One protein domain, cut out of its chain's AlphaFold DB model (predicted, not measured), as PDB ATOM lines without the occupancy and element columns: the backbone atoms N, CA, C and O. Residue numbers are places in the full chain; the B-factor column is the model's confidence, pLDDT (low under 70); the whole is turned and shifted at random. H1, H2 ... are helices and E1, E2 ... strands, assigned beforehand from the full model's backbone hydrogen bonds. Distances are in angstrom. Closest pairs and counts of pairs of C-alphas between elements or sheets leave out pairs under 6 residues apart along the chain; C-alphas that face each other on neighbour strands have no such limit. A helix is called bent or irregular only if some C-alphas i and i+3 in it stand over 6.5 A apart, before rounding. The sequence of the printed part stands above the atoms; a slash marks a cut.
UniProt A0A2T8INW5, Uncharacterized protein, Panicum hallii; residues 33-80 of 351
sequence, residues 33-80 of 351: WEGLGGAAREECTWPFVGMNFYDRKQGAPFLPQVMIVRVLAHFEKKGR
ATOM      1  N   TRP A  33      -0.968 -23.796  -1.193       54.91
ATOM      2  CA  TRP A  33      -1.325 -25.173  -0.863       54.91
ATOM      3  C   TRP A  33      -2.337 -25.764  -1.854       54.91
ATOM      4  O   TRP A  33      -3.491 -25.318  -1.965       54.91
ATOM      5  N   GLU A  34      -1.894 -26.808  -2.545       56.53
ATOM      6  CA  GLU A  34      -2.763 -27.777  -3.215       56.53
ATOM      7  C   GLU A  34      -3.461 -28.666  -2.155       56.53
ATOM      8  O   GLU A  34      -3.195 -28.531  -0.958       56.53
ATOM      9  N   GLY A  35      -4.457 -29.464  -2.561       64.62
ATOM     10  CA  GLY A  35      -5.423 -30.103  -1.645       64.62
ATOM     11  C   GLY A  35      -4.887 -31.284  -0.818       64.62
ATOM     12  O   GLY A  35      -3.681 -31.442  -0.636       64.62
ATOM     13  N   LEU A  36      -5.789 -32.152  -0.338       57.94
ATOM     14  CA  LEU A  36      -5.397 -33.455   0.224       57.94
ATOM     15  C   LEU A  36      -4.532 -34.230  -0.782       57.94
ATOM     16  O   LEU A  36      -4.873 -34.306  -1.961       57.94
ATOM     17  N   GLY A  37      -3.414 -34.793  -0.319       67.75
ATOM     18  CA  GLY A  37      -2.430 -35.463  -1.177       67.75
ATOM     19  C   GLY A  37      -1.632 -34.517  -2.087       67.75
ATOM     20  O   GLY A  37      -0.763 -34.975  -2.823       67.75
ATOM     21  N   GLY A  38      -1.897 -33.208  -2.039       76.12
ATOM     22  CA  GLY A  38      -1.200 -32.196  -2.822       76.12
ATOM     23  C   GLY A  38       0.256 -32.026  -2.391       76.12
ATOM     24  O   GLY A  38       0.603 -32.138  -1.209       76.12
ATOM     25  N   ALA A  39       1.109 -31.721  -3.368       71.12
ATOM     26  CA  ALA A  39       2.515 -31.436  -3.136       71.12
ATOM     27  C   ALA A  39       2.684 -30.079  -2.438       71.12
ATOM     28  O   ALA A  39       2.244 -29.044  -2.941       71.12
ATOM     29  N   ALA A  40       3.389 -30.057  -1.308       70.75
ATOM     30  CA  ALA A  40       3.821 -28.809  -0.698       70.75
ATOM     31  C   ALA A  40       4.951 -28.194  -1.541       70.75
ATOM     32  O   ALA A  40       6.064 -28.732  -1.592       70.75
ATOM     33  N   ARG A  41       4.651 -27.073  -2.205       65.88
ATOM     34  CA  ARG A  41       5.597 -26.283  -3.003       65.88
ATOM     35  C   ARG A  41       5.528 -24.812  -2.605       65.88
ATOM     36  O   ARG A  41       4.450 -24.219  -2.555       65.88
ATOM     37  N   GLU A  42       6.686 -24.215  -2.362       56.06
ATOM     38  CA  GLU A  42       6.821 -22.769  -2.193       56.06
ATOM     39  C   GLU A  42       7.234 -22.165  -3.536       56.06
ATOM     40  O   GLU A  42       8.410 -22.112  -3.860       56.06
ATOM     41  N   GLU A  43       6.247 -21.754  -4.336       57.47
ATOM     42  CA  GLU A  43       6.430 -21.245  -5.708       57.47
ATOM     43  C   GLU A  43       7.003 -22.291  -6.703       57.47
ATOM     44  O   GLU A  43       7.305 -23.435  -6.360       57.47
ATOM     45  N   CYS A  44       7.024 -21.956  -7.999       44.31
ATOM     46  CA  CYS A  44       7.055 -22.953  -9.084       44.31
ATOM     47  C   CYS A  44       8.420 -23.616  -9.366       44.31
ATOM     48  O   CYS A  44       8.500 -24.454 -10.263       44.31
ATOM     49  N   THR A  45       9.479 -23.258  -8.638       63.06
ATOM     50  CA  THR A  45      10.872 -23.677  -8.903       63.06
ATOM     51  C   THR A  45      11.542 -24.444  -7.759       63.06
ATOM     52  O   THR A  45      12.663 -24.918  -7.929       63.06
ATOM     53  N   TRP A  46      10.885 -24.596  -6.606       70.31
ATOM     54  CA  TRP A  46      11.491 -25.180  -5.403       70.31
ATOM     55  C   TRP A  46      11.226 -26.694  -5.259       70.31
ATOM     56  O   TRP A  46      10.239 -27.209  -5.795       70.31
ATOM     57  N   PRO A  47      12.110 -27.443  -4.564       81.06
ATOM     58  CA  PRO A  47      11.969 -28.885  -4.395       81.06
ATOM     59  C   PRO A  47      10.713 -29.258  -3.596       81.06
ATOM     60  O   PRO A  47      10.221 -28.501  -2.764       81.06
ATOM     61  N   PHE A  48      10.217 -30.472  -3.836       82.75
ATOM     62  CA  PHE A  48       9.091 -31.061  -3.110       82.75
ATOM     63  C   PHE A  48       9.402 -31.165  -1.608       82.75
ATOM     64  O   PHE A  48      10.234 -31.975  -1.206       82.75
ATOM     65  N   VAL A  49       8.729 -30.360  -0.780       86.81
ATOM     66  CA  VAL A  49       9.025 -30.278   0.663       86.81
ATOM     67  C   VAL A  49       8.326 -31.400   1.448       86.81
ATOM     68  O   VAL A  49       8.837 -31.877   2.463       86.81
ATOM     69  N   GLY A  50       7.166 -31.855   0.970       90.12
ATOM     70  CA  GLY A  50       6.345 -32.896   1.590       90.12
ATOM     71  C   GLY A  50       4.914 -32.908   1.047       90.12
ATOM     72  O   GLY A  50       4.645 -32.329  -0.008       90.12
ATOM     73  N   MET A  51       3.997 -33.560   1.763       89.88
ATOM     74  CA  MET A  51       2.619 -33.799   1.310       89.88
ATOM     75  C   MET A  51       1.605 -33.547   2.434       89.88
ATOM     76  O   MET A  51       1.844 -33.918   3.586       89.88
ATOM     77  N   ASN A  52       0.466 -32.935   2.098       86.12
ATOM     78  CA  ASN A  52      -0.602 -32.633   3.056       86.12
ATOM     79  C   ASN A  52      -1.593 -33.798   3.184       86.12
ATOM     80  O   ASN A  52      -2.074 -34.319   2.178       86.12
ATOM     81  N   PHE A  53      -1.942 -34.175   4.418       75.19
ATOM     82  CA  PHE A  53      -2.838 -35.313   4.684       75.19
ATOM     83  C   PHE A  53      -4.298 -34.926   4.969       75.19
ATOM     84  O   PHE A  53      -5.157 -35.803   5.001       75.19
ATOM     85  N   TYR A  54      -4.598 -33.634   5.145       69.94
ATOM     86  CA  TYR A  54      -5.935 -33.131   5.485       69.94
ATOM     87  C   TYR A  54      -6.251 -31.819   4.750       69.94
ATOM     88  O   TYR A  54      -5.365 -31.187   4.173       69.94
ATOM     89  N   ASP A  55      -7.531 -31.438   4.750       53.66
ATOM     90  CA  ASP A  55      -8.042 -30.240   4.076       53.66
ATOM     91  C   ASP A  55      -7.569 -28.928   4.740       53.66
ATOM     92  O   ASP A  55      -7.110 -28.920   5.882       53.66
ATOM     93  N   ARG A  56      -7.727 -27.808   4.023       59.50
ATOM     94  CA  ARG A  56      -7.176 -26.450   4.220       59.50
ATOM     95  C   ARG A  56      -7.433 -25.744   5.564       59.50
ATOM     96  O   ARG A  56      -7.119 -24.558   5.691       59.50
ATOM     97  N   LYS A  57      -7.996 -26.411   6.569       59.50
ATOM     98  CA  LYS A  57      -8.152 -25.846   7.917       59.50
ATOM     99  C   LYS A  57      -6.768 -25.677   8.558       59.50
ATOM    100  O   LYS A  57      -5.885 -26.517   8.399       59.50
ATOM    101  N   GLN A  58      -6.555 -24.551   9.238       53.41
ATOM    102  CA  GLN A  58      -5.246 -24.206   9.800       53.41
ATOM    103  C   GLN A  58      -4.810 -25.262  10.828       53.41
ATOM    104  O   GLN A  58      -5.614 -25.683  11.655       53.41
ATOM    105  N   GLY A  59      -3.548 -25.698  10.756       66.06
ATOM    106  CA  GLY A  59      -3.020 -26.791  11.583       66.06
ATOM    107  C   GLY A  59      -3.118 -28.195  10.968       66.06
ATOM    108  O   GLY A  59      -2.761 -29.156  11.641       66.06
ATOM    109  N   ALA A  60      -3.560 -28.339   9.711       64.44
ATOM    110  CA  ALA A  60      -3.517 -29.618   8.993       64.44
ATOM    111  C   ALA A  60      -2.100 -30.246   9.033       64.44
ATOM    112  O   ALA A  60      -1.138 -29.581   8.632       64.44
ATOM    113  N   PRO A  61      -1.936 -31.503   9.496       70.00
ATOM    114  CA  PRO A  61      -0.619 -32.104   9.629       70.00
ATOM    115  C   PRO A  61       0.003 -32.402   8.259       70.00
ATOM    116  O   PRO A  61      -0.609 -32.977   7.352       70.00
ATOM    117  N   PHE A  62       1.258 -31.988   8.149       83.25
ATOM    118  CA  PHE A  62       2.111 -32.071   6.975       83.25
ATOM    119  C   PHE A  62       3.115 -33.212   7.162       83.25
ATOM    120  O   PHE A  62       3.783 -33.273   8.195       83.25
ATOM    121  N   LEU A  63       3.247 -34.097   6.170       88.88
ATOM    122  CA  LEU A  63       4.246 -35.167   6.195       88.88
ATOM    123  C   LEU A  63       5.495 -34.728   5.408       88.88
ATOM    124  O   LEU A  63       5.409 -34.574   4.184       88.88
ATOM    125  N   PRO A  64       6.664 -34.549   6.056       88.06
ATOM    126  CA  PRO A  64       7.879 -34.113   5.374       88.06
ATOM    127  C   PRO A  64       8.368 -35.124   4.330       88.06
ATOM    128  O   PRO A  64       8.258 -36.338   4.531       88.06
ATOM    129  N   GLN A  65       9.012 -34.636   3.264       87.12
ATOM    130  CA  GLN A  65       9.613 -35.464   2.207       87.12
ATOM    131  C   GLN A  65      10.471 -36.609   2.770       87.12
ATOM    132  O   GLN A  65      10.360 -37.740   2.304       87.12
ATOM    133  N   VAL A  66      11.283 -36.353   3.803       83.75
ATOM    134  CA  VAL A  66      12.142 -37.379   4.425       83.75
ATOM    135  C   VAL A  66      11.349 -38.549   5.022       83.75
ATOM    136  O   VAL A  66      11.825 -39.683   4.991       83.75
ATOM    137  N   MET A  67      10.126 -38.326   5.515       81.50
ATOM    138  CA  MET A  67       9.262 -39.413   5.986       81.50
ATOM    139  C   MET A  67       8.617 -40.167   4.824       81.50
ATOM    140  O   MET A  67       8.598 -41.396   4.845       81.50
ATOM    141  N   ILE A  68       8.179 -39.460   3.778       85.75
ATOM    142  CA  ILE A  68       7.636 -40.072   2.555       85.75
ATOM    143  C   ILE A  68       8.685 -40.989   1.909       85.75
ATOM    144  O   ILE A  68       8.403 -42.153   1.635       85.75
ATOM    145  N   VAL A  69       9.924 -40.512   1.757       82.44
ATOM    146  CA  VAL A  69      11.049 -41.300   1.222       82.44
ATOM    147  C   VAL A  69      11.366 -42.507   2.110       82.44
ATOM    148  O   VAL A  69      11.584 -43.596   1.585       82.44
ATOM    149  N   ARG A  70      11.333 -42.374   3.446       80.00
ATOM    150  CA  ARG A  70      11.517 -43.516   4.368       80.00
ATOM    151  C   ARG A  70      10.420 -44.574   4.225       80.00
ATOM    152  O   ARG A  70      10.735 -45.763   4.244       80.00
ATOM    153  N   VAL A  71       9.160 -44.167   4.062       80.12
ATOM    154  CA  VAL A  71       8.029 -45.087   3.838       80.12
ATOM    155  C   VAL A  71       8.169 -45.794   2.486       80.12
ATOM    156  O   VAL A  71       8.078 -47.020   2.432       80.12
ATOM    157  N   LEU A  72       8.473 -45.059   1.412       83.44
ATOM    158  CA  LEU A  72       8.692 -45.640   0.082       83.44
ATOM    159  C   LEU A  72       9.879 -46.616   0.068       83.44
ATOM    160  O   LEU A  72       9.728 -47.736  -0.413       83.44
ATOM    161  N   ALA A  73      11.012 -46.262   0.681       75.19
ATOM    162  CA  ALA A  73      12.182 -47.141   0.788       75.19
ATOM    163  C   ALA A  73      11.927 -48.397   1.653       75.19
ATOM    164  O   ALA A  73      12.559 -49.436   1.447       75.19
ATOM    165  N   HIS A  74      10.989 -48.341   2.609       76.62
ATOM    166  CA  HIS A  74      10.542 -49.525   3.354       76.62
ATOM    167  C   HIS A  74       9.776 -50.490   2.440       76.62
ATOM    168  O   HIS A  74      10.020 -51.700   2.479       76.62
ATOM    169  N   PHE A  75       8.881 -49.964   1.597       78.38
ATOM    170  CA  PHE A  75       8.163 -50.761   0.601       78.38
ATOM    171  C   PHE A  75       9.078 -51.263  -0.519       78.38
ATOM    172  O   PHE A  75       8.930 -52.407  -0.924       78.38
ATOM    173  N   GLU A  76      10.072 -50.494  -0.960       76.94
ATOM    174  CA  GLU A  76      11.069 -50.944  -1.941       76.94
ATOM    175  C   GLU A  76      11.884 -52.140  -1.417       76.94
ATOM    176  O   GLU A  76      11.998 -53.167  -2.086       76.94
ATOM    177  N   LYS A  77      12.396 -52.058  -0.179       67.25
ATOM    178  CA  LYS A  77      13.251 -53.111   0.400       67.25
ATOM    179  C   LYS A  77      12.504 -54.382   0.819       67.25
ATOM    180  O   LYS A  77      13.140 -55.429   0.933       67.25
ATOM    181  N   LYS A  78      11.188 -54.320   1.065       67.69
ATOM    182  CA  LYS A  78      10.380 -55.480   1.515       67.69
ATOM    183  C   LYS A  78       9.302 -55.937   0.523       67.69
ATOM    184  O   LYS A  78       8.827 -57.069   0.615       67.69
ATOM    185  N   GLY A  79       8.905 -55.095  -0.425       42.19
ATOM    186  CA  GLY A  79       7.761 -55.292  -1.320       42.19
ATOM    187  C   GLY A  79       8.053 -56.170  -2.534       42.19
ATOM    188  O   GLY A  79       7.980 -55.710  -3.671       42.19
ATOM    189  N   ARG A  80       8.333 -57.462  -2.323       37.47
ATOM    190  CA  ARG A  80       8.411 -58.441  -3.424       37.47
ATOM    191  C   ARG A  80       7.022 -58.846  -3.940       37.47
ATOM    192  O   ARG A  80       6.577 -59.972  -3.732       37.47
TER     193      ARG A  80
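This is residues 33 to 80 of the 351 residues of an uncharacterized protein of Panicum hallii (UniProt A0A2T8INW5). A small, looped head built round a three-stranded meander, E1, E2 and E3, each strand the antiparallel neighbour of the one before, continues into one helix, H1, and residues 70 to 80, of which 70 to 78 belong to H1, stick out from the head as an arm. The strands are very short, and the loops between them make up much of the head. The printed part has 48 residues, with E1, E2, E3 and H1 in that order along the chain; the sheet order is E1, E2, E3, antiparallel throughout. The class is mixed, helices and strands, with under half of the residues in named elements. The whole is loose, with a radius of gyration of the C-alphas of 12.5 A, and spans 37 by 25 by 13 A, only just flat.

Edge strand E1, residues 39 to 41, and inner strand E2, residues 50 to 52, form an antiparallel hairpin at 118 degrees, with N 40 and O 50 2.9 A apart, within hydrogen-bond range. E2 and edge strand E3, residues 62 to 64, form a second antiparallel hairpin at 163 degrees, with N 51 and O 63 3.0 A apart and N 63 and O 51 2.9 A apart, both within range. E1 and E3 are apart. H1, residues 65 to 78, is on the sheet but only grazes it, with residues 65 to 69; its closest C-alphas to E2 are those of Gly 50 and Gln 65, 4.2 A apart. In H1 every O i to N i+4 pair is within hydrogen-bond range.

E1 begins at C-alpha 39, (2.515, -31.436, -3.136), and measures 6.0 A from first to last C-alpha. E2 measures 7.1 A and E3 6.3 A. H1 measures 20.0 A, from C-alpha 65 at (9.613, -35.464, 2.207) to C-alpha 78 at (10.380, -55.480, 1.515), and is not bent.

The two C-alphas farthest apart, those of Gln 58 and Arg 80, are 39.2 A apart. The printed part has no cut. The links E1 to E2 and E2 to E3 are short, and E3 to H1 is tight. Mean pLDDT of the printed part is 71.1, and it is under 70 at residues 33 to 37, 41 to 45, 54 to 60 and 77 to 80.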